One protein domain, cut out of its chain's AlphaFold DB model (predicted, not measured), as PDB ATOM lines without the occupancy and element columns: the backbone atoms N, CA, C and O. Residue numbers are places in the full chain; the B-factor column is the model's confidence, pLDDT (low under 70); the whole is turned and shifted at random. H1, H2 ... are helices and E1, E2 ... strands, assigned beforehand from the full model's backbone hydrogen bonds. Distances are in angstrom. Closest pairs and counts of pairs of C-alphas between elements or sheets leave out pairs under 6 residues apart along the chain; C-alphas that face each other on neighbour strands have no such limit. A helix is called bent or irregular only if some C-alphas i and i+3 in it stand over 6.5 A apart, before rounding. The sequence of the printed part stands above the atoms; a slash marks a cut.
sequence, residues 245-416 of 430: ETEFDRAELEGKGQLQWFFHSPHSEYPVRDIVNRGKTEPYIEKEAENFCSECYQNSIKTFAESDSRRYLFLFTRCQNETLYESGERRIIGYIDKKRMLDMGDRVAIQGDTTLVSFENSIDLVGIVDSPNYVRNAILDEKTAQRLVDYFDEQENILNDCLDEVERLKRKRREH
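What this domain is: This is residues 245 to 416 of the 430 residues of the protein "Nmad3 domain-containing protein" of Halosimplex pelagicum (UniProt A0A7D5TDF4). A strongly twisted sheet of five strands, two of them, E4 and E5, sharply bent, makes the core, with H3 packed over E2, E3 and E4, and H2 packed on the sheet, mostly on E5 and E4. H4 begins beside E5 and runs away from the sheet, with small H1 packed on it. The printed part has 172 residues, under half of them in named elements, in the order E1 E2 H1 H2 E3 E4 E5 H3 H4; its class is mixed, helices and strands. The branched sheet is mixed: E2 and E3 are parallel, while E4 is antiparallel to E1, E3 and E5. The whole is compact, with a radius of gyration of the C-alphas of 15.2 A, and rounded, spanning 44 by 38 by 29 A.

How they stand to each other: Begin at E1, residues 245 to 247, an edge strand antiparallel to E4, residues 330 to 343; N 246 and O 341 are 2.9 A apart. E2, residues 256 to 261, is parallel to E3, residues 310 to 318, with N 258 and O 312 at 2.8 A. Between these strands come H1, residues 275 to 278, and H2, residues 298 to 305, which makes a strand-helix-strand unit, two parallel neighbour strands with helices between, its crossover right-handed. H2 is on the sheet; its closest C-alphas to E5, residues 348 to 356, are Lys 302 and Val 348, 5.9 A apart. E3, E4 and E5 form a meander, each strand the antiparallel neighbour of the one before, in two hairpins; look at N 313 and O 336, 3.0 A, then N 337 and O 353, 2.8 A. E4 bends by 84 degrees at residue 339 and E5 by 74 degrees at residue 353. H3, residues 382 to 393, is on the sheet at a height of 8.9 A, over E2 and E4 and only just over E3, with 3 C-alphas. H4, residues 399 to 416, only grazes the sheet with residues 399 to 402; its residues 406 to 413 touch H1, closest at the C-alphas of Val 276 and Arg 413, 5.1 A. Every O i to N i+4 pair is within hydrogen-bond range in H2, H3 and H4; H1 is too short for one.

Where its parts are: Find C-alpha 245 at (-20.645, -1.623, 76.350), where E1 starts. E3 measures 23.6 A, E5 22.5 A and H3 16.1 A. E4 starts at C-alpha 330, (5.697, 14.749, 66.312), and spans 30.6 A. H4 spans 25.7 A, ending at C-alpha 416, (-17.309, 29.142, 57.882).

The domain as a whole: The C-alphas farthest apart, Glu 252 and His 416, are 46.9 A apart. The printed part has no cut. The links E2 to H1, H1 to H2, E3 to E4 and E5 to H3 are long. Look for pLDDT under 70 at residues 295 to 297 and 416; the mean of the printed part is 91.4.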
ATOM      1  N   GLU A 245     -21.915  -1.988  75.717       92.56
ATOM      2  CA  GLU A 245     -20.645  -1.623  76.350       92.56
ATOM      3  C   GLU A 245     -20.065  -2.796  77.148       92.56
ATOM      4  O   GLU A 245     -20.790  -3.569  77.776       92.56
ATOM      5  N   THR A 246     -18.740  -2.924  77.121       93.56
ATOM      6  CA  THR A 246     -17.972  -3.880  77.925       93.56
ATOM      7  C   THR A 246     -16.966  -3.110  78.768       93.56
ATOM      8  O   THR A 246     -16.058  -2.480  78.227       93.56
ATOM      9  N   GLU A 247     -17.127  -3.140  80.090       94.38
ATOM     10  CA  GLU A 247     -16.200  -2.512  81.035       94.38
ATOM     11  C   GLU A 247     -15.069  -3.481  81.402       94.38
ATOM     12  O   GLU A 247     -15.305  -4.671  81.619       94.38
ATOM     13  N   PHE A 248     -13.837  -2.974  81.454       91.56
ATOM     14  CA  PHE A 248     -12.652  -3.755  81.798       91.56
ATOM     15  C   PHE A 248     -12.325  -3.616  83.288       91.56
ATOM     16  O   PHE A 248     -12.350  -2.510  83.836       91.56
ATOM     17  N   ASP A 249     -11.917  -4.713  83.931       90.50
ATOM     18  CA  ASP A 249     -11.203  -4.613  85.203       90.50
ATOM     19  C   ASP A 249      -9.765  -4.155  84.928       90.50
ATOM     20  O   ASP A 249      -8.908  -4.918  84.480       90.50
ATOM     21  N   ARG A 250      -9.486  -2.876  85.197       89.00
ATOM     22  CA  ARG A 250      -8.161  -2.277  84.970       89.00
ATOM     23  C   ARG A 250      -7.043  -2.935  85.782       89.00
ATOM     24  O   ARG A 250      -5.881  -2.761  85.424       89.00
ATOM     25  N   ALA A 251      -7.364  -3.660  86.857       88.56
ATOM     26  CA  ALA A 251      -6.376  -4.422  87.618       88.56
ATOM     27  C   ALA A 251      -5.926  -5.705  86.897       88.56
ATOM     28  O   ALA A 251      -4.872  -6.245  87.233       88.56
ATOM     29  N   GLU A 252      -6.706  -6.181  85.923       90.50
ATOM     30  CA  GLU A 252      -6.413  -7.381  85.132       90.50
ATOM     31  C   GLU A 252      -5.722  -7.063  83.792       90.50
ATOM     32  O   GLU A 252      -5.183  -7.968  83.159       90.50
ATOM     33  N   LEU A 253      -5.685  -5.790  83.375       91.88
ATOM     34  CA  LEU A 253      -4.999  -5.354  82.155       91.88
ATOM     35  C   LEU A 253      -3.480  -5.231  82.358       91.88
ATOM     36  O   LEU A 253      -3.021  -4.617  83.326       91.88
ATOM     37  N   GLU A 254      -2.684  -5.726  81.404       93.31
ATOM     38  CA  GLU A 254      -1.235  -5.470  81.396       93.31
ATOM     39  C   GLU A 254      -0.928  -4.027  80.954       93.31
ATOM     40  O   GLU A 254      -1.652  -3.418  80.162       93.31
ATOM     41  N   GLY A 255       0.191  -3.474  81.424       94.56
ATOM     42  CA  GLY A 255       0.541  -2.065  81.233       94.56
ATOM     43  C   GLY A 255       1.127  -1.683  79.867       94.56
ATOM     44  O   GLY A 255       1.777  -0.643  79.785       94.56
ATOM     45  N   LYS A 256       0.975  -2.476  78.791       97.25
ATOM     46  CA  LYS A 256       1.507  -2.066  77.474       97.25
ATOM     47  C   LYS A 256       0.721  -0.889  76.900       97.25
ATOM     48  O   LYS A 256      -0.472  -0.713  77.167       97.25
ATOM     49  N   GLY A 257       1.399  -0.116  76.057       96.56
ATOM     50  CA  GLY A 257       0.830   1.035  75.362       96.56
ATOM     51  C   GLY A 257       0.561   0.773  73.886       96.56
ATOM     52  O   GLY A 257       1.160  -0.114  73.277       96.56
ATOM     53  N   GLN A 258      -0.291   1.596  73.288       96.56
ATOM     54  CA  GLN A 258      -0.424   1.730  71.844       96.56
ATOM     55  C   GLN A 258      -0.455   3.213  71.471       96.56
ATOM     56  O   GLN A 258      -1.206   3.973  72.069       96.56
ATOM     57  N   LEU A 259       0.346   3.624  70.489       95.81
ATOM     58  CA  LEU A 259       0.251   4.965  69.910       95.81
ATOM     59  C   LEU A 259      -0.999   5.092  69.029       95.81
ATOM     60  O   LEU A 259      -1.325   4.159  68.291       95.81
ATOM     61  N   GLN A 260      -1.633   6.261  69.065       94.19
ATOM     62  CA  GLN A 260      -2.738   6.653  68.199       94.19
ATOM     63  C   GLN A 260      -2.505   8.067  67.661       94.19
ATOM     64  O   GLN A 260      -2.385   9.035  68.417       94.19
ATOM     65  N   TRP A 261      -2.419   8.165  66.337       92.06
ATOM     66  CA  TRP A 261      -2.212   9.420  65.628       92.06
ATOM     67  C   TRP A 261      -3.508  10.209  65.459       92.06
ATOM     68  O   TRP A 261      -4.545   9.644  65.115       92.06
ATOM     69  N   PHE A 262      -3.413  11.535  65.547       91.88
ATOM     70  CA  PHE A 262      -4.443  12.437  65.039       91.88
ATOM     71  C   PHE A 262      -3.837  13.695  64.411       91.88
ATOM     72  O   PHE A 262      -2.687  14.051  64.661       91.88
ATOM     73  N   PHE A 263      -4.620  14.404  63.597       90.19
ATOM     74  CA  PHE A 263      -4.187  15.651  62.959       90.19
ATOM     75  C   PHE A 263      -4.450  16.854  63.868       90.19
ATOM     76  O   PHE A 263      -5.611  17.138  64.147       90.19
ATOM     77  N   HIS A 264      -3.404  17.573  64.284       95.25
ATOM     78  CA  HIS A 264      -3.508  18.795  65.086       95.25
ATOM     79  C   HIS A 264      -4.106  19.973  64.303       95.25
ATOM     80  O   HIS A 264      -3.764  20.190  63.139       95.25
ATOM     81  N   SER A 265      -4.948  20.774  64.959       93.75
ATOM     82  CA  SER A 265      -5.445  22.043  64.420       93.75
ATOM     83  C   SER A 265      -4.315  23.080  64.307       93.75
ATOM     84  O   SER A 265      -3.802  23.521  65.333       93.75
ATOM     85  N   PRO A 266      -3.965  23.583  63.107       91.56
ATOM     86  CA  PRO A 266      -2.933  24.621  62.960       91.56
ATOM     87  C   PRO A 266      -3.321  25.968  63.596       91.56
ATOM     88  O   PRO A 266      -2.498  26.867  63.704       91.56
ATOM     89  N   HIS A 267      -4.584  26.138  64.002       89.94
ATOM     90  CA  HIS A 267      -5.111  27.369  64.602       89.94
ATOM     91  C   HIS A 267      -5.284  27.290  66.124       89.94
ATOM     92  O   HIS A 267      -6.032  28.101  66.684       89.94
ATOM     93  N   SER A 268      -4.671  26.291  66.759       95.31
ATOM     94  CA  SER A 268      -4.763  26.019  68.191       95.31
ATOM     95  C   SER A 268      -3.373  25.972  68.815       95.31
ATOM     96  O   SER A 268      -2.436  25.443  68.223       95.31
ATOM     97  N   GLU A 269      -3.231  26.524  70.017       96.88
ATOM     98  CA  GLU A 269      -2.049  26.311  70.866       96.88
ATOM     99  C   GLU A 269      -2.188  25.039  71.727       96.88
ATOM    100  O   GLU A 269      -1.206  24.529  72.256       96.88
ATOM    101  N   TYR A 270      -3.406  24.499  71.838       97.69
ATOM    102  CA  TYR A 270      -3.719  23.258  72.544       97.69
ATOM    103  C   TYR A 270      -3.669  22.055  71.599       97.69
ATOM    104  O   TYR A 270      -4.117  22.196  70.457       97.69
ATOM    105  N   PRO A 271      -3.232  20.866  72.056       97.12
ATOM    106  CA  PRO A 271      -3.090  19.666  71.230       97.12
ATOM    107  C   PRO A 271      -4.446  19.019  70.907       97.12
ATOM    108  O   PRO A 271      -4.760  17.912  71.340       97.12
ATOM    109  N   VAL A 272      -5.268  19.715  70.123       96.81
ATOM    110  CA  VAL A 272      -6.612  19.285  69.726       96.81
ATOM    111  C   VAL A 272      -6.692  19.019  68.229       96.81
ATOM    112  O   VAL A 272      -5.930  19.563  67.425       96.81
ATOM    113  N   ARG A 273      -7.634  18.162  67.839       93.88
ATOM    114  CA  ARG A 273      -7.824  17.740  66.448       93.88
ATOM    115  C   ARG A 273      -8.214  18.890  65.508       93.88
ATOM    116  O   ARG A 273      -8.865  19.855  65.908       93.88
ATOM    117  N   ASP A 274      -7.871  18.757  64.230       88.88
ATOM    118  CA  ASP A 274      -8.163  19.733  63.175       88.88
ATOM    119  C   ASP A 274      -9.631  19.678  62.717       88.88
ATOM    120  O   ASP A 274      -9.997  19.094  61.690       88.88
ATOM    121  N   ILE A 275     -10.492  20.302  63.518       85.12
ATOM    122  CA  ILE A 275     -11.934  20.396  63.264       85.12
ATOM    123  C   ILE A 275     -12.220  21.316  62.076       85.12
ATOM    124  O   ILE A 275     -13.091  21.015  61.264       85.12
ATOM    125  N   VAL A 276     -11.515  22.445  61.975       80.12
ATOM    126  CA  VAL A 276     -11.856  23.515  61.026       80.12
ATOM    127  C   VAL A 276     -11.431  23.155  59.610       80.12
ATOM    128  O   VAL A 276     -12.214  23.347  58.683       80.12
ATOM    129  N   ASN A 277     -10.215  22.634  59.421       73.75
ATOM    130  CA  ASN A 277      -9.714  22.406  58.071       73.75
ATOM    131  C   ASN A 277     -10.020  21.023  57.535       73.75
ATOM    132  O   ASN A 277     -10.270  20.892  56.338       73.75
ATOM    133  N   ARG A 278      -9.981  20.017  58.408       73.56
ATOM    134  CA  ARG A 278     -10.101  18.605  58.036       73.56
ATOM    135  C   ARG A 278     -11.417  17.982  58.493       73.56
ATOM    136  O   ARG A 278     -11.638  16.802  58.243       73.56
ATOM    137  N   GLY A 279     -12.265  18.738  59.193       74.44
ATOM    138  CA  GLY A 279     -13.541  18.240  59.696       74.44
ATOM    139  C   GLY A 279     -13.404  17.103  60.711       74.44
ATOM    140  O   GLY A 279     -14.367  16.361  60.890       74.44
ATOM    141  N   LYS A 280     -12.232  16.939  61.348       80.06
ATOM    142  CA  LYS A 280     -11.926  15.762  62.172       80.06
ATOM    143  C   LYS A 280     -12.820  15.682  63.406       80.06
ATOM    144  O   LYS A 280     -13.017  16.651  64.141       80.06
ATOM    145  N   THR A 281     -13.331  14.486  63.636       82.31
ATOM    146  CA  THR A 281     -14.213  14.112  64.744       82.31
ATOM    147  C   THR A 281     -13.459  13.412  65.873       82.31
ATOM    148  O   THR A 281     -13.842  13.590  67.024       82.31
ATOM    149  N   GLU A 282     -12.354  12.727  65.559       83.81
ATOM    150  CA  GLU A 282     -11.515  11.968  66.500       83.81
ATOM    151  C   GLU A 282     -10.127  12.611  66.728       83.81
ATOM    152  O   GLU A 282      -9.619  13.290  65.820       83.81
ATOM    153  N   PRO A 283      -9.493  12.418  67.901       91.75
ATOM    154  CA  PRO A 283     -10.040  11.783  69.102       91.75
ATOM    155  C   PRO A 283     -11.201  12.587  69.678       91.75
ATOM    156  O   PRO A 283     -11.138  13.821  69.775       91.75
ATOM    157  N   TYR A 284     -12.271  11.894  70.056       92.06
ATOM    158  CA  TYR A 284     -13.455  12.500  70.650       92.06
ATOM    159  C   TYR A 284     -13.276  12.697  72.159       92.06
ATOM    160  O   TYR A 284     -13.946  12.086  72.997       92.06
ATOM    161  N   ILE A 285     -12.350  13.595  72.505       94.94
ATOM    162  CA  ILE A 285     -11.981  13.929  73.888       94.94
ATOM    163  C   ILE A 285     -13.162  14.456  74.720       94.94
ATOM    164  O   ILE A 285     -13.156  14.324  75.936       94.94
ATOM    165  N   GLU A 286     -14.228  14.959  74.089       93.19
ATOM    166  CA  GLU A 286     -15.489  15.343  74.751       93.19
ATOM    167  C   GLU A 286     -16.215  14.173  75.423       93.19
ATOM    168  O   GLU A 286     -17.071  14.373  76.290       93.19
ATOM    169  N   LYS A 287     -15.897  12.948  75.004       93.31
ATOM    170  CA  LYS A 287     -16.294  11.711  75.673       93.31
ATOM    171  C   LYS A 287     -15.090  10.913  76.140       93.31
ATOM    172  O   LYS A 287     -15.298   9.779  76.544       93.31
ATOM    173  N   GLU A 288     -13.883  11.472  76.117       96.75
ATOM    174  CA  GLU A 288     -12.666  10.758  76.517       96.75
ATOM    175  C   GLU A 288     -12.521   9.420  75.757       96.75
ATOM    176  O   GLU A 288     -12.309   8.351  76.338       96.75
ATOM    177  N   ALA A 289     -12.761   9.476  74.442       94.06
ATOM    178  CA  ALA A 289     -12.917   8.310  73.582       94.06
ATOM    179  C   ALA A 289     -12.165   8.447  72.249       94.06
ATOM    180  O   ALA A 289     -11.888   9.554  71.790       94.06
ATOM    181  N   GLU A 290     -11.901   7.301  71.621       92.19
ATOM    182  CA  GLU A 290     -11.441   7.174  70.232       92.19
ATOM    183  C   GLU A 290     -12.417   6.257  69.478       92.19
ATOM    184  O   GLU A 290     -12.895   5.266  70.040       92.19
ATOM    185  N   ASN A 291     -12.696   6.582  68.214       88.12
ATOM    186  CA  ASN A 291     -13.697   5.952  67.335       88.12
ATOM    187  C   ASN A 291     -15.163   6.138  67.742       88.12
ATOM    188  O   ASN A 291     -16.050   5.417  67.275       88.12
ATOM    189  N   PHE A 292     -15.453   7.126  68.586       85.44
ATOM    190  CA  PHE A 292     -16.810   7.369  69.064       85.44
ATOM    191  C   PHE A 292     -17.739   7.906  67.962       85.44
ATOM    192  O   PHE A 292     -18.841   7.403  67.760       85.44
ATOM    193  N   CYS A 293     -17.298   8.912  67.218       75.19
ATOM    194  CA  CYS A 293     -18.040   9.580  66.154       75.19
ATOM    195  C   CYS A 293     -17.832   8.948  64.772       75.19
ATOM    196  O   CYS A 293     -18.729   9.037  63.939       75.19
ATOM    197  N   SER A 294     -16.667   8.356  64.505       71.31
ATOM    198  CA  SER A 294     -16.329   7.787  63.189       71.31
ATOM    199  C   SER A 294     -15.265   6.696  63.292       71.31
ATOM    200  O   SER A 294     -14.470   6.706  64.224       71.31
ATOM    201  N   GLU A 295     -15.189   5.804  62.308       69.31
ATOM    202  CA  GLU A 295     -14.194   4.724  62.233       69.31
ATOM    203  C   GLU A 295     -12.774   5.204  61.849       69.31
ATOM    204  O   GLU A 295     -12.332   5.070  60.714       69.31
ATOM    205  N   CYS A 296     -12.015   5.752  62.800       62.09
ATOM    206  CA  CYS A 296     -10.592   6.063  62.611       62.09
ATOM    207  C   CYS A 296      -9.729   4.814  62.908       62.09
ATOM    208  O   CYS A 296      -9.698   4.291  64.018       62.09
ATOM    209  N   TYR A 297      -9.013   4.277  61.925       67.56
ATOM    210  CA  TYR A 297      -8.186   3.067  62.010       67.56
ATOM    211  C   TYR A 297      -8.892   1.902  62.712       67.56
ATOM    212  O   TYR A 297      -8.353   1.307  63.652       67.56
ATOM    213  N   GLN A 298     -10.098   1.542  62.265       75.00
ATOM    214  CA  GLN A 298     -10.964   0.589  62.970       75.00
ATOM    215  C   GLN A 298     -10.267  -0.734  63.322       75.00
ATOM    216  O   GLN A 298     -10.395  -1.220  64.441       75.00
ATOM    217  N   ASN A 299      -9.447  -1.288  62.425       76.19
ATOM    218  CA  ASN A 299      -8.684  -2.507  62.720       76.19
ATOM    219  C   ASN A 299      -7.674  -2.323  63.870       76.19
ATOM    220  O   ASN A 299      -7.495  -3.225  64.690       76.19
ATOM    221  N   SER A 300      -7.030  -1.156  63.957       83.38
ATOM    222  CA  SER A 300      -6.080  -0.816  65.026       83.38
ATOM    223  C   SER A 300      -6.786  -0.665  66.372       83.38
ATOM    224  O   SER A 300      -6.345  -1.240  67.371       83.38
ATOM    225  N   ILE A 301      -7.898   0.078  66.394       88.31
ATOM    226  CA  ILE A 301      -8.670   0.340  67.613       88.31
ATOM    227  C   ILE A 301      -9.384  -0.917  68.091       88.31
ATOM    228  O   ILE A 301      -9.301  -1.234  69.273       88.31
ATOM    229  N   LYS A 302      -9.970  -1.707  67.188       86.81
ATOM    230  CA  LYS A 302     -10.547  -3.013  67.520       86.81
ATOM    231  C   LYS A 302      -9.511  -3.942  68.155       86.81
ATOM    232  O   LYS A 302      -9.748  -4.470  69.236       86.81
ATOM    233  N   THR A 303      -8.325  -4.066  67.551       88.56
ATOM    234  CA  THR A 303      -7.240  -4.900  68.104       88.56
ATOM    235  C   THR A 303      -6.768  -4.397  69.476       88.56
ATOM    236  O   THR A 303      -6.390  -5.194  70.331       88.56
ATOM    237  N   PHE A 304      -6.758  -3.081  69.705       92.19
ATOM    238  CA  PHE A 304      -6.435  -2.495  71.009       92.19
ATOM    239  C   PHE A 304      -7.521  -2.767  72.056       92.19
ATOM    240  O   PHE A 304      -7.209  -3.161  73.185       92.19
ATOM    241  N   ALA A 305      -8.784  -2.584  71.674       90.31
ATOM    242  CA  ALA A 305      -9.941  -2.793  72.530       90.31
ATOM    243  C   ALA A 305     -10.002  -4.247  73.014       90.31
ATOM    244  O   ALA A 305     -10.056  -4.481  74.220       90.31
ATOM    245  N   GLU A 306      -9.858  -5.204  72.094       91.00
ATOM    246  CA  GLU A 306      -9.899  -6.651  72.351       91.00
ATOM    247  C   GLU A 306      -8.654  -7.198  73.081       91.00
ATOM    248  O   GLU A 306      -8.621  -8.372  73.445       91.00
ATOM    249  N   SER A 307      -7.600  -6.396  73.287       91.81
ATOM    250  CA  SER A 307      -6.355  -6.873  73.902       91.81
ATOM    251  C   SER A 307      -6.298  -6.634  75.409       91.81
ATOM    252  O   SER A 307      -6.155  -5.496  75.850       91.81
ATOM    253  N   ASP A 308      -6.218  -7.701  76.200       91.56
ATOM    254  CA  ASP A 308      -5.973  -7.599  77.652       91.56
ATOM    255  C   ASP A 308      -4.552  -7.109  77.987       91.56
ATOM    256  O   ASP A 308      -4.279  -6.628  79.082       91.56
ATOM    257  N   SER A 309      -3.631  -7.195  77.023       93.62
ATOM    258  CA  SER A 309      -2.238  -6.788  77.224       93.62
ATOM    259  C   SER A 309      -1.985  -5.290  77.033       93.62
ATOM    260  O   SER A 309      -0.906  -4.817  77.375       93.62
ATOM    261  N   ARG A 310      -2.927  -4.562  76.416       94.31
ATOM    262  CA  ARG A 310      -2.780  -3.143  76.055       94.31
ATOM    263  C   ARG A 310      -3.774  -2.318  76.854       94.31
ATOM    264  O   ARG A 310      -4.981  -2.504  76.710       94.31
ATOM    265  N   ARG A 311      -3.267  -1.383  77.654       96.81
ATOM    266  CA  ARG A 311      -4.074  -0.549  78.551       96.81
ATOM    267  C   ARG A 311      -4.087   0.920  78.147       96.81
ATOM    268  O   ARG A 311      -5.140   1.546  78.177       96.81
ATOM    269  N   TYR A 312      -2.944   1.459  77.744       98.00
ATOM    270  CA  TYR A 312      -2.797   2.893  77.499       98.00
ATOM    271  C   TYR A 312      -2.832   3.200  76.003       98.00
ATOM    272  O   TYR A 312      -1.984   2.706  75.255       98.00
ATOM    273  N   LEU A 313      -3.786   4.020  75.564       97.56
ATOM    274  CA  LEU A 313      -3.795   4.570  74.209       97.56
ATOM    275  C   LEU A 313      -3.122   5.945  74.232       97.56
ATOM    276  O   LEU A 313      -3.734   6.932  74.627       97.56
ATOM    277  N   PHE A 314      -1.850   6.007  73.855       98.25
ATOM    278  CA  PHE A 314      -1.066   7.238  73.828       98.25
ATOM    279  C   PHE A 314      -1.406   8.059  72.590       98.25
ATOM    280  O   PHE A 314      -1.178   7.619  71.461       98.25
ATOM    281  N   LEU A 315      -1.917   9.264  72.802       97.56
ATOM    282  CA  LEU A 315      -2.278  10.178  71.730       97.56
ATOM    283  C   LEU A 315      -1.039  10.958  71.298       97.56
ATOM    284  O   LEU A 315      -0.307  11.496  72.134       97.56
ATOM    285  N   PHE A 316      -0.797  11.037  69.994       97.12
ATOM    286  CA  PHE A 316       0.299  11.831  69.454       97.12
ATOM    287  C   PHE A 316      -0.092  12.521  68.149       97.12
ATOM    288  O   PHE A 316      -0.979  12.077  67.417       97.12
ATOM    289  N   THR A 317       0.569  13.637  67.867       95.56
ATOM    290  CA  THR A 317       0.284  14.471  66.698       95.56
ATOM    291  C   THR A 317       1.527  15.236  66.252       95.56
ATOM    292  O   THR A 317       2.480  15.370  67.018       95.56
ATOM    293  N   ARG A 318       1.540  15.752  65.020       94.38
ATOM    294  CA  ARG A 318       2.526  16.749  64.578       94.38
ATOM    295  C   ARG A 318       2.014  18.124  64.974       94.38
ATOM    296  O   ARG A 318       0.893  18.471  64.610       94.38
ATOM    297  N   CYS A 319       2.806  18.904  65.702       95.69
ATOM    298  CA  CYS A 319       2.424  20.265  66.059       95.69
ATOM    299  C   CYS A 319       2.351  21.124  64.789       95.69
ATOM    300  O   CYS A 319       3.361  21.437  64.173       95.69
ATOM    301  N   GLN A 320       1.136  21.457  64.366       93.12
ATOM    302  CA  GLN A 320       0.878  22.247  63.153       93.12
ATOM    303  C   GLN A 320       0.817  23.765  63.391       93.12
ATOM    304  O   GLN A 320       0.557  24.516  62.455       93.12
ATOM    305  N   ASN A 321       0.970  24.232  64.634       94.69
ATOM    306  CA  ASN A 321       0.908  25.660  64.924       94.69
ATOM    307  C   ASN A 321       2.310  26.276  64.850       94.69
ATOM    308  O   ASN A 321       3.122  26.095  65.754       94.69
ATOM    309  N   GLU A 322       2.547  27.055  63.792       93.62
ATOM    310  CA  GLU A 322       3.821  27.723  63.498       93.62
ATOM    311  C   GLU A 322       4.280  28.724  64.572       93.62
ATOM    312  O   GLU A 322       5.439  29.138  64.567       93.62
ATOM    313  N   THR A 323       3.402  29.136  65.496       95.56
ATOM    314  CA  THR A 323       3.772  30.038  66.597       95.56
ATOM    315  C   THR A 323       4.371  29.311  67.798       95.56
ATOM    316  O   THR A 323       4.911  29.974  68.686       95.56
ATOM    317  N   LEU A 324       4.267  27.980  67.853       95.69
ATOM    318  CA  LEU A 324       4.802  27.157  68.935       95.69
ATOM    319  C   LEU A 324       6.237  26.706  68.643       95.69
ATOM    320  O   LEU A 324       6.634  26.537  67.490       95.69
ATOM    321  N   TYR A 325       7.014  26.479  69.703       95.62
ATOM    322  CA  TYR A 325       8.396  26.009  69.580       95.62
ATOM    323  C   TYR A 325       8.466  24.608  68.955       95.62
ATOM    324  O   TYR A 325       9.362  24.321  68.169       95.62
ATOM    325  N   GLU A 326       7.485  23.763  69.260       96.00
ATOM    326  CA  GLU A 326       7.377  22.373  68.819       96.00
ATOM    327  C   GLU A 326       6.871  22.239  67.374       96.00
ATOM    328  O   GLU A 326       6.645  21.121  66.909       96.00
ATOM    329  N   SER A 327       6.636  23.351  66.668       95.62
ATOM    330  CA  SER A 327       6.072  23.350  65.317       95.62
ATOM    331  C   SER A 327       6.837  22.417  64.373       95.62
ATOM    332  O   SER A 327       8.054  22.498  64.228       95.62
ATOM    333  N   GLY A 328       6.099  21.546  63.685       91.25
ATOM    334  CA  GLY A 328       6.620  20.529  62.772       91.25
ATOM    335  C   GLY A 328       7.038  19.218  63.445       91.25
ATOM    336  O   GLY A 328       7.187  18.207  62.756       91.25
ATOM    337  N   GLU A 329       7.167  19.177  64.771       93.12
ATOM    338  CA  GLU A 329       7.602  17.983  65.499       93.12
ATOM    339  C   GLU A 329       6.426  17.070  65.861       93.12
ATOM    340  O   GLU A 329       5.316  17.524  66.152       93.12
ATOM    341  N   ARG A 330       6.668  15.752  65.860       94.88
ATOM    342  CA  ARG A 330       5.697  14.749  66.312       94.88
ATOM    343  C   ARG A 330       5.832  14.551  67.816       94.88
ATOM    344  O   ARG A 330       6.864  14.087  68.290       94.88
ATOM    345  N   ARG A 331       4.776  14.874  68.556       96.75
ATOM    346  CA  ARG A 331       4.755  14.881  70.018       96.75
ATOM    347  C   ARG A 331       3.684  13.941  70.563       96.75
ATOM    348  O   ARG A 331       2.557  13.948  70.069       96.75
ATOM    349  N   ILE A 332       4.027  13.155  71.583       98.06
ATOM    350  CA  ILE A 332       3.073  12.418  72.422       98.06
ATOM    351  C   ILE A 332       2.511  13.411  73.437       98.06
ATOM    352  O   ILE A 332       3.260  13.980  74.233       98.06
ATOM    353  N   ILE A 333       1.201  13.632  73.378       98.00
ATOM    354  CA  ILE A 333       0.512  14.735  74.067       98.00
ATOM    355  C   ILE A 333      -0.334  14.270  75.253       98.00
ATOM    356  O   ILE A 333      -0.985  15.083  75.904       98.00
ATOM    357  N   GLY A 334      -0.358  12.965  75.519       98.25
ATOM    358  CA  GLY A 334      -1.179  12.387  76.569       98.25
ATOM    359  C   GLY A 334      -1.597  10.956  76.273       98.25
ATOM    360  O   GLY A 334      -1.041  10.294  75.391       98.25
ATOM    361  N   TYR A 335      -2.586  10.469  77.016       98.56
ATOM    362  CA  TYR A 335      -3.103   9.115  76.864       98.56
ATOM    363  C   TYR A 335      -4.559   8.978  77.328       98.56
ATOM    364  O   TYR A 335      -5.055   9.778  78.120       98.56
ATOM    365  N   ILE A 336      -5.214   7.920  76.849       98.12
ATOM    366  CA  ILE A 336      -6.491   7.406  77.352       98.12
ATOM    367  C   ILE A 336      -6.203   6.104  78.120       98.12
ATOM    368  O   ILE A 336      -5.666   5.152  77.544       98.12
ATOM    369  N   ASP A 337      -6.538   6.048  79.414       97.69
ATOM    370  CA  ASP A 337      -6.470   4.827  80.237       97.69
ATOM    371  C   ASP A 337      -7.714   3.968  79.996       97.69
ATOM    372  O   ASP A 337      -8.795   4.268  80.514       97.69
ATOM    373  N   LYS A 338      -7.567   2.908  79.192       95.81
ATOM    374  CA  LYS A 338      -8.675   2.068  78.719       95.81
ATOM    375  C   LYS A 338      -9.565   1.608  79.876       95.81
ATOM    376  O   LYS A 338      -9.134   0.868  80.759       95.81
ATOM    377  N   LYS A 339     -10.842   1.992  79.815       96.31
ATOM    378  CA  LYS A 339     -11.863   1.641  80.811       96.31
ATOM    379  C   LYS A 339     -12.963   0.763  80.237       96.31
ATOM    380  O   LYS A 339     -13.387  -0.183  80.893       96.31
ATOM    381  N   ARG A 340     -13.424   1.055  79.021       95.44
ATOM    382  CA  ARG A 340     -14.474   0.275  78.356       95.44
ATOM    383  C   ARG A 340     -14.353   0.296  76.843       95.44
ATOM    384  O   ARG A 340     -13.802   1.228  76.259       95.44
ATOM    385  N   MET A 341     -14.894  -0.752  76.245       94.94
ATOM    386  CA  MET A 341     -15.123  -0.897  74.816       94.94
ATOM    387  C   MET A 341     -16.607  -0.656  74.541       94.94
ATOM    388  O   MET A 341     -17.456  -1.169  75.271       94.94
ATOM    389  N   LEU A 342     -16.907   0.118  73.505       93.62
ATOM    390  CA  LEU A 342     -18.261   0.407  73.048       93.62
ATOM    391  C   LEU A 342     -18.452  -0.230  71.673       93.62
ATOM    392  O   LEU A 342     -17.661   0.014  70.760       93.62
ATOM    393  N   ASP A 343     -19.495  -1.037  71.542       90.62
ATOM    394  CA  ASP A 343     -19.977  -1.518  70.254       90.62
ATOM    395  C   ASP A 343     -20.948  -0.481  69.684       90.62
ATOM    396  O   ASP A 343     -21.952  -0.150  70.322       90.62
ATOM    397  N   MET A 344     -20.620   0.058  68.514       83.75
ATOM    398  CA  MET A 344     -21.403   1.083  67.821       83.75
ATOM    399  C   MET A 344     -22.210   0.482  66.653       83.75
ATOM    400  O   MET A 344     -22.730   1.227  65.824       83.75
ATOM    401  N   GLY A 345     -22.268  -0.853  66.542       81.81
ATOM    402  CA  GLY A 345     -22.935  -1.597  65.469       81.81
ATOM    403  C   GLY A 345     -22.079  -1.736  64.208       81.81
ATOM    404  O   GLY A 345     -21.831  -2.845  63.733       81.81
ATOM    405  N   ASP A 346     -21.582  -0.619  63.672       75.31
ATOM    406  CA  ASP A 346     -20.696  -0.587  62.497       75.31
ATOM    407  C   ASP A 346     -19.199  -0.566  62.860       75.31
ATOM    408  O   ASP A 346     -18.352  -0.980  62.066       75.31
ATOM    409  N   ARG A 347     -18.861  -0.125  64.076       84.25
ATOM    410  CA  ARG A 347     -17.484   0.049  64.555       84.25
ATOM    411  C   ARG A 347     -17.353  -0.192  66.057       84.25
ATOM    412  O   ARG A 347     -18.328  -0.396  66.773       84.25
ATOM    413  N   VAL A 348     -16.114  -0.128  66.540       88.94
ATOM    414  CA  VAL A 348     -15.763  -0.276  67.957       88.94
ATOM    415  C   VAL A 348     -15.072   0.997  68.411       88.94
ATOM    416  O   VAL A 348     -14.085   1.410  67.802       88.94
ATOM    417  N   ALA A 349     -15.563   1.578  69.500       92.25
ATOM    418  CA  ALA A 349     -14.926   2.700  70.169       92.25
ATOM    419  C   ALA A 349     -14.303   2.257  71.496       92.25
ATOM    420  O   ALA A 349     -14.744   1.297  72.132       92.25
ATOM    421  N   ILE A 350     -13.281   2.981  71.934       95.31
ATOM    422  CA  ILE A 350     -12.729   2.845  73.283       95.31
ATOM    423  C   ILE A 350     -13.015   4.106  74.071       95.31
ATOM    424  O   ILE A 350     -13.062   5.197  73.510       95.31
ATOM    425  N   GLN A 351     -13.184   3.952  75.378       96.12
ATOM    426  CA  GLN A 351     -13.351   5.065  76.298       96.12
ATOM    427  C   GLN A 351     -12.547   4.812  77.572       96.12
ATOM    428  O   GLN A 351     -12.442   3.670  78.039       96.12
ATOM    429  N   GLY A 352     -11.990   5.870  78.148       97.38
ATOM    430  CA  GLY A 352     -11.104   5.768  79.300       97.38
ATOM    431  C   GLY A 352     -10.799   7.112  79.929       97.38
ATOM    432  O   GLY A 352     -11.072   8.135  79.320       97.38
ATOM    433  N   ASP A 353     -10.240   7.106  81.137       97.75
ATOM    434  CA  ASP A 353      -9.836   8.355  81.790       97.75
ATOM    435  C   ASP A 353      -8.721   9.003  80.939       97.75
ATOM    436  O   ASP A 353      -7.741   8.334  80.598       97.75
ATOM    437  N   THR A 354      -8.888  10.266  80.537       98.31
ATOM    438  CA  THR A 354      -7.978  10.944  79.595       98.31
ATOM    439  C   THR A 354      -7.084  11.975  80.283       98.31
ATOM    440  O   THR A 354      -7.548  12.891  80.970       98.31
ATOM    441  N   THR A 355      -5.782  11.877  80.021       98.56
ATOM    442  CA  THR A 355      -4.773  12.856  80.440       98.56
ATOM    443  C   THR A 355      -4.178  13.515  79.208       98.56
ATOM    444  O   THR A 355      -3.657  12.816  78.342       98.56
ATOM    445  N   LEU A 356      -4.234  14.849  79.136       98.50
ATOM    446  CA  LEU A 356      -3.595  15.653  78.090       98.50
ATOM    447  C   LEU A 356      -2.658  16.681  78.725       98.50
ATOM    448  O   LEU A 356      -2.985  17.246  79.765       98.50
ATOM    449  N   VAL A 357      -1.533  16.960  78.073       98.62
ATOM    450  CA  VAL A 357      -0.549  17.968  78.499       98.62
ATOM    451  C   VAL A 357      -0.316  18.997  77.393       98.62
ATOM    452  O   VAL A 357      -0.601  18.732  76.227       98.62
ATOM    453  N   SER A 358       0.195  20.181  77.735       98.12
ATOM    454  CA  SER A 358       0.567  21.200  76.740       98.12
ATOM    455  C   SER A 358       1.686  20.708  75.811       98.12
ATOM    456  O   SER A 358       2.416  19.777  76.149       98.12
ATOM    457  N   PHE A 359       1.876  21.357  74.654       98.06
ATOM    458  CA  PHE A 359       3.011  21.034  73.774       98.06
ATOM    459  C   PHE A 359       4.370  21.220  74.467       98.06
ATOM    460  O   PHE A 359       5.245  20.376  74.283       98.06
ATOM    461  N   GLU A 360       4.515  22.225  75.335       97.25
ATOM    462  CA  GLU A 360       5.735  22.439  76.134       97.25
ATOM    463  C   GLU A 360       6.067  21.229  77.027       97.25
ATOM    464  O   GLU A 360       7.227  20.843  77.158       97.25
ATOM    465  N   ASN A 361       5.038  20.594  77.596       97.88
ATOM    466  CA  ASN A 361       5.165  19.418  78.460       97.88
ATOM    467  C   ASN A 361       4.983  18.095  77.697       97.88
ATOM    468  O   ASN A 361       4.857  17.036  78.307       97.88
ATOM    469  N   SER A 362       4.928  18.135  76.366       97.62
ATOM    470  CA  SER A 362       4.776  16.944  75.531       97.62
ATOM    471  C   SER A 362       6.115  16.240  75.306       97.62
ATOM    472  O   SER A 362       7.184  16.855  75.334       97.62
ATOM    473  N   ILE A 363       6.065  14.941  75.021       97.38
ATOM    474  CA  ILE A 363       7.270  14.145  74.753       97.38
ATOM    475  C   ILE A 363       7.509  14.066  73.247       97.38
ATOM    476  O   ILE A 363       6.607  13.708  72.492       97.38
ATOM    477  N   ASP A 364       8.732  14.360  72.812       95.19
ATOM    478  CA  ASP A 364       9.161  14.105  71.437       95.19
ATOM    479  C   ASP A 364       9.072  12.603  71.123       95.19
ATOM    480  O   ASP A 364       9.560  11.754  71.874       95.19
ATOM    481  N   LEU A 365       8.420  12.267  70.010       93.88
ATOM    482  CA  LEU A 365       8.312  10.893  69.537       93.88
ATOM    483  C   LEU A 365       9.690  10.316  69.160       93.88
ATOM    484  O   LEU A 365       9.890   9.095  69.205       93.88
ATOM    485  N   VAL A 366      10.648  11.183  68.813       88.81
ATOM    486  CA  VAL A 366      12.049  10.818  68.588       88.81
ATOM    487  C   VAL A 366      12.632  10.212  69.869       88.81
ATOM    488  O   VAL A 366      12.695  10.835  70.924       88.81
ATOM    489  N   GLY A 367      13.089   8.962  69.771       82.94
ATOM    490  CA  GLY A 367      13.643   8.210  70.902       82.94
ATOM    491  C   GLY A 367      12.633   7.327  71.641       82.94
ATOM    492  O   GLY A 367      13.037   6.589  72.541       82.94
ATOM    493  N   ILE A 368      11.355   7.354  71.244       91.94
ATOM    494  CA  ILE A 368      10.336   6.389  71.687       91.94
ATOM    495  C   ILE A 368      10.162   5.264  70.661       91.94
ATOM    496  O   ILE A 368       9.987   4.108  71.040       91.94
ATOM    497  N   VAL A 369      10.236   5.592  69.368       88.00
ATOM    498  CA  VAL A 369      10.097   4.641  68.253       88.00
ATOM    499  C   VAL A 369      11.226   4.815  67.237       88.00
ATOM    500  O   VAL A 369      11.766   5.910  67.084       88.00
ATOM    501  N   ASP A 370      11.551   3.745  66.506       80.44
ATOM    502  CA  ASP A 370      12.670   3.730  65.549       80.44
ATOM    503  C   ASP A 370      12.414   4.587  64.298       80.44
ATOM    504  O   ASP A 370      13.349   5.076  63.670       80.44
ATOM    505  N   SER A 371      11.149   4.772  63.905       79.94
ATOM    506  CA  SER A 371      10.758   5.491  62.681       79.94
ATOM    507  C   SER A 371       9.625   6.482  62.937       79.94
ATOM    508  O   SER A 371       8.506   6.286  62.461       79.94
ATOM    509  N   PRO A 372       9.891   7.568  63.686       79.00
ATOM    510  CA  PRO A 372       8.857   8.477  64.178       79.00
ATOM    511  C   PRO A 372       8.041   9.133  63.061       79.00
ATOM    512  O   PRO A 372       6.867   9.420  63.277       79.00
ATOM    513  N   ASN A 373       8.606   9.301  61.860       80.50
ATOM    514  CA  ASN A 373       7.910   9.857  60.692       80.50
ATOM    515  C   ASN A 373       6.970   8.863  59.993       80.50
ATOM    516  O   ASN A 373       6.066   9.288  59.285       80.50
ATOM    517  N   TYR A 374       7.144   7.559  60.225       79.81
ATOM    518  CA  TYR A 374       6.405   6.485  59.548       79.81
ATOM    519  C   TYR A 374       5.598   5.621  60.523       79.81
ATOM    520  O   TYR A 374       5.275   4.464  60.252       79.81
ATOM    521  N   VAL A 375       5.265   6.193  61.680       82.00
ATOM    522  CA  VAL A 375       4.451   5.565  62.722       82.00
ATOM    523  C   VAL A 375       3.105   6.274  62.811       82.00
ATOM    524  O   VAL A 375       3.032   7.500  62.758       82.00
ATOM    525  N   ARG A 376       2.038   5.482  62.933       76.00
ATOM    526  CA  ARG A 376       0.663   5.929  63.226       76.00
ATOM    527  C   ARG A 376       0.037   5.153  64.368       76.00
ATOM    528  O   ARG A 376      -0.647   5.721  65.207       76.00
ATOM    529  N   ASN A 377       0.351   3.866  64.412       78.88
ATOM    530  CA  ASN A 377       0.211   3.026  65.578       78.88
ATOM    531  C   ASN A 377       1.542   2.304  65.805       78.88
ATOM    532  O   ASN A 377       2.250   1.943  64.866       78.88
ATOM    533  N   ALA A 378       1.915   2.152  67.065       87.56
ATOM    534  CA  ALA A 378       3.012   1.296  67.487       87.56
ATOM    535  C   ALA A 378       2.660   0.758  68.863       87.56
ATOM    536  O   ALA A 378       2.075   1.473  69.678       87.56
ATOM    537  N   ILE A 379       3.003  -0.499  69.114       92.69
ATOM    538  CA  ILE A 379       2.838  -1.097  70.435       92.69
ATOM    539  C   ILE A 379       4.074  -0.731  71.248       92.69
ATOM    540  O   ILE A 379       5.198  -1.003  70.827       92.69
ATOM    541  N   LEU A 380       3.857  -0.125  72.407       95.50
ATOM    542  CA  LEU A 380       4.905   0.212  73.358       95.50
ATOM    543  C   LEU A 380       4.983  -0.885  74.413       95.50
ATOM    544  O   LEU A 380       3.957  -1.340  74.924       95.50
ATOM    545  N   ASP A 381       6.199  -1.307  74.752       96.06
ATOM    546  CA  ASP A 381       6.386  -2.229  75.867       96.06
ATOM    547  C   ASP A 381       5.954  -1.595  77.201       96.06
ATOM    548  O   ASP A 381       5.832  -0.377  77.337       96.06
ATOM    549  N   GLU A 382       5.704  -2.440  78.198       97.00
ATOM    550  CA  GLU A 382       5.195  -2.020  79.508       97.00
ATOM    551  C   GLU A 382       6.135  -1.034  80.213       97.00
ATOM    552  O   GLU A 382       5.691  -0.077  80.839       97.00
ATOM    553  N   LYS A 383       7.452  -1.206  80.060       97.31
ATOM    554  CA  LYS A 383       8.442  -0.309  80.666       97.31
ATOM    555  C   LYS A 383       8.373   1.093  80.059       97.31
ATOM    556  O   LYS A 383       8.525   2.080  80.775       97.31
ATOM    557  N   THR A 384       8.213   1.181  78.745       97.25
ATOM    558  CA  THR A 384       8.114   2.446  78.014       97.25
ATOM    559  C   THR A 384       6.783   3.115  78.309       97.25
ATOM    560  O   THR A 384       6.774   4.287  78.668       97.25
ATOM    561  N   ALA A 385       5.684   2.360  78.250       97.88
ATOM    562  CA  ALA A 385       4.356   2.849  78.590       97.88
ATOM    563  C   ALA A 385       4.298   3.395  80.026       97.88
ATOM    564  O   ALA A 385       3.883   4.533  80.216       97.88
ATOM    565  N   GLN A 386       4.812   2.656  81.015       97.88
ATOM    566  CA  GLN A 386       4.818   3.116  82.406       97.88
ATOM    567  C   GLN A 386       5.619   4.410  82.584       97.88
ATOM    568  O   GLN A 386       5.161   5.321  83.259       97.88
ATOM    569  N   ARG A 387       6.780   4.539  81.926       98.12
ATOM    570  CA  ARG A 387       7.574   5.780  81.973       98.12
ATOM    571  C   ARG A 387       6.826   6.988  81.407       98.12
ATOM    572  O   ARG A 387       7.031   8.091  81.901       98.12
ATOM    573  N   LEU A 388       6.031   6.791  80.354       98.25
ATOM    574  CA  LEU A 388       5.214   7.856  79.772       98.25
ATOM    575  C   LEU A 388       4.072   8.242  80.719       98.25
ATOM    576  O   LEU A 388       3.864   9.429  80.943       98.25
ATOM    577  N   VAL A 389       3.377   7.258  81.300       98.31
ATOM    578  CA  VAL A 389       2.306   7.490  82.287       98.31
ATOM    579  C   VAL A 389       2.841   8.244  83.500       98.31
ATOM    580  O   VAL A 389       2.325   9.310  83.807       98.31
ATOM    581  N   ASP A 390       3.924   7.757  84.118       98.25
ATOM    582  CA  ASP A 390       4.539   8.395  85.290       98.25
ATOM    583  C   ASP A 390       4.903   9.861  85.001       98.25
ATOM    584  O   ASP A 390       4.674  10.736  85.828       98.25
ATOM    585  N   TYR A 391       5.446  10.138  83.811       98.44
ATOM    586  CA  TYR A 391       5.795  11.497  83.412       98.44
ATOM    587  C   TYR A 391       4.564  12.393  83.229       98.44
ATOM    588  O   TYR A 391       4.566  13.520  83.723       98.44
ATOM    589  N   PHE A 392       3.534  11.923  82.515       98.44
ATOM    590  CA  PHE A 392       2.331  12.715  82.244       98.44
ATOM    591  C   PHE A 392       1.489  12.950  83.501       98.44
ATOM    592  O   PHE A 392       0.927  14.031  83.648       98.44
ATOM    593  N   ASP A 393       1.461  11.995  84.431       97.69
ATOM    594  CA  ASP A 393       0.753  12.124  85.712       97.69
ATOM    595  C   ASP A 393       1.407  13.152  86.654       97.69
ATOM    596  O   ASP A 393       0.758  13.656  87.574       97.69
ATOM    597  N   GLU A 394       2.682  13.493  86.428       98.06
ATOM    598  CA  GLU A 394       3.379  14.579  87.127       98.06
ATOM    599  C   GLU A 394       3.102  15.968  86.522       98.06
ATOM    600  O   GLU A 394       3.420  16.978  87.159       98.06
ATOM    601  N   GLN A 395       2.521  16.044  85.318       98.25
ATOM    602  CA  GLN A 395       2.208  17.309  84.646       98.25
ATOM    603  C   GLN A 395       0.796  17.811  84.975       98.25
ATOM    604  O   GLN A 395      -0.058  17.098  85.504       98.25
ATOM    605  N   GLU A 396       0.523  19.068  84.627       97.81
ATOM    606  CA  GLU A 396      -0.838  19.603  84.651       97.81
ATOM    607  C   GLU A 396      -1.691  18.947  83.554       97.81
ATOM    608  O   GLU A 396      -1.360  19.031  82.370       97.81
ATOM    609  N   ASN A 397      -2.802  18.311  83.947       98.31
ATOM    610  CA  ASN A 397      -3.782  17.783  83.002       98.31
ATOM    611  C   ASN A 397      -4.666  18.923  82.468       98.31
ATOM    612  O   ASN A 397      -5.544  19.424  83.175       98.31
ATOM    613  N   ILE A 398      -4.456  19.286  81.205       98.44
ATOM    614  CA  ILE A 398      -5.117  20.408  80.523       98.44
ATOM    615  C   ILE A 398      -6.379  19.996  79.746       98.44
ATOM    616  O   ILE A 398      -6.832  20.726  78.865       98.44
ATOM    617  N   LEU A 399      -6.968  18.827  80.035       98.19
ATOM    618  CA  LEU A 399      -8.143  18.321  79.309       98.19
ATOM    619  C   LEU A 399      -9.281  19.352  79.219       98.19
ATOM    620  O   LEU A 399      -9.865  19.515  78.153       98.19
ATOM    621  N   ASN A 400      -9.573  20.086  80.298       98.06
ATOM    622  CA  ASN A 400     -10.638  21.095  80.287       98.06
ATOM    623  C   ASN A 400     -10.342  22.261  79.331       98.06
ATOM    624  O   ASN A 400     -11.241  22.684  78.607       98.06
ATOM    625  N   ASP A 401      -9.094  22.730  79.267       98.31
ATOM    626  CA  ASP A 401      -8.709  23.793  78.335       98.31
ATOM    627  C   ASP A 401      -8.809  23.307  76.880       98.31
ATOM    628  O   ASP A 401      -9.316  24.011  76.006       98.31
ATOM    629  N   CYS A 402      -8.414  22.053  76.626       98.00
ATOM    630  CA  CYS A 402      -8.601  21.401  75.331       98.00
ATOM    631  C   CYS A 402     -10.089  21.296  74.940       98.00
ATOM    632  O   CYS A 402     -10.425  21.482  73.769       98.00
ATOM    633  N   LEU A 403     -10.991  21.017  75.889       97.69
ATOM    634  CA  LEU A 403     -12.438  20.966  75.636       97.69
ATOM    635  C   LEU A 403     -13.007  22.342  75.263       97.69
ATOM    636  O   LEU A 403     -13.786  22.446  74.308       97.69
ATOM    637  N   ASP A 404     -12.591  23.393  75.969       97.81
ATOM    638  CA  ASP A 404     -12.987  24.771  75.662       97.81
ATOM    639  C   ASP A 404     -12.502  25.197  74.267       97.81
ATOM    640  O   ASP A 404     -13.252  25.810  73.492       97.81
ATOM    641  N   GLU A 405     -11.277  24.813  73.902       97.62
ATOM    642  CA  GLU A 405     -10.707  25.075  72.582       97.62
ATOM    643  C   GLU A 405     -11.429  24.306  71.465       97.62
ATOM    644  O   GLU A 405     -11.753  24.880  70.419       97.62
ATOM    645  N   VAL A 406     -11.765  23.030  71.683       93.94
ATOM    646  CA  VAL A 406     -12.573  22.239  70.738       93.94
ATOM    647  C   VAL A 406     -13.914  22.915  70.468       93.94
ATOM    648  O   VAL A 406     -14.327  23.039  69.310       93.94
ATOM    649  N   GLU A 407     -14.594  23.407  71.504       93.12
ATOM    650  CA  GLU A 407     -15.868  24.100  71.328       93.12
ATOM    651  C   GLU A 407     -15.698  25.435  70.580       93.12
ATOM    652  O   GLU A 407     -16.516  25.775  69.716       93.12
ATOM    653  N   ARG A 408     -14.606  26.176  70.824       95.75
ATOM    654  CA  ARG A 408     -14.258  27.374  70.041       95.75
ATOM    655  C   ARG A 408     -14.063  27.039  68.557       95.75
ATOM    656  O   ARG A 408     -14.619  27.730  67.700       95.75
ATOM    657  N   LEU A 409     -13.325  25.973  68.243       91.25
ATOM    658  CA  LEU A 409     -13.077  25.525  66.868       91.25
ATOM    659  C   LEU A 409     -14.359  25.036  66.177       91.25
ATOM    660  O   LEU A 409     -14.577  25.359  65.008       91.25
ATOM    661  N   LYS A 410     -15.254  24.334  66.889       86.56
ATOM    662  CA  LYS A 410     -16.578  23.948  66.368       86.56
ATOM    663  C   LYS A 410     -17.432  25.163  66.005       86.56
ATOM    664  O   LYS A 410     -18.072  25.156  64.955       86.56
ATOM    665  N   ARG A 411     -17.440  26.217  66.834       88.88
ATOM    666  CA  ARG A 411     -18.132  27.481  66.504       88.88
ATOM    667  C   ARG A 411     -17.552  28.113  65.243       88.88
ATOM    668  O   ARG A 411     -18.313  28.420  64.331       88.88
ATOM    669  N   LYS A 412     -16.222  28.206  65.156       86.12
ATOM    670  CA  LYS A 412     -15.529  28.736  63.974       86.12
ATOM    671  C   LYS A 412     -15.883  27.951  62.706       86.12
ATOM    672  O   LYS A 412     -16.153  28.553  61.674       86.12
ATOM    673  N   ARG A 413     -15.934  26.615  62.775       80.19
ATOM    674  CA  ARG A 413     -16.350  25.768  61.644       80.19
ATOM    675  C   ARG A 413     -17.776  26.089  61.179       80.19
ATOM    676  O   ARG A 413     -17.977  26.295  59.989       80.19
ATOM    677  N   ARG A 414     -18.731  26.203  62.110       79.62
ATOM    678  CA  ARG A 414     -20.126  26.564  61.790       79.62
ATOM    679  C   ARG A 414     -20.234  27.937  61.121       79.62
ATOM    680  O   ARG A 414     -21.030  28.108  60.208       79.62
ATOM    681  N   GLU A 415     -19.433  28.910  61.552       78.56
ATOM    682  CA  GLU A 415     -19.385  30.244  60.933       78.56
ATOM    683  C   GLU A 415     -18.829  30.205  59.501       78.56
ATOM    684  O   GLU A 415     -19.349  30.900  58.630       78.56
ATOM    685  N   HIS A 416     -17.813  29.377  59.239       68.00
ATOM    686  CA  HIS A 416     -17.309  29.142  57.882       68.00
ATOM    687  C   HIS A 416     -18.367  28.483  56.987       68.00
ATOM    688  O   HIS A 416     -18.617  28.963  55.888       68.00
TER     689      HIS A 416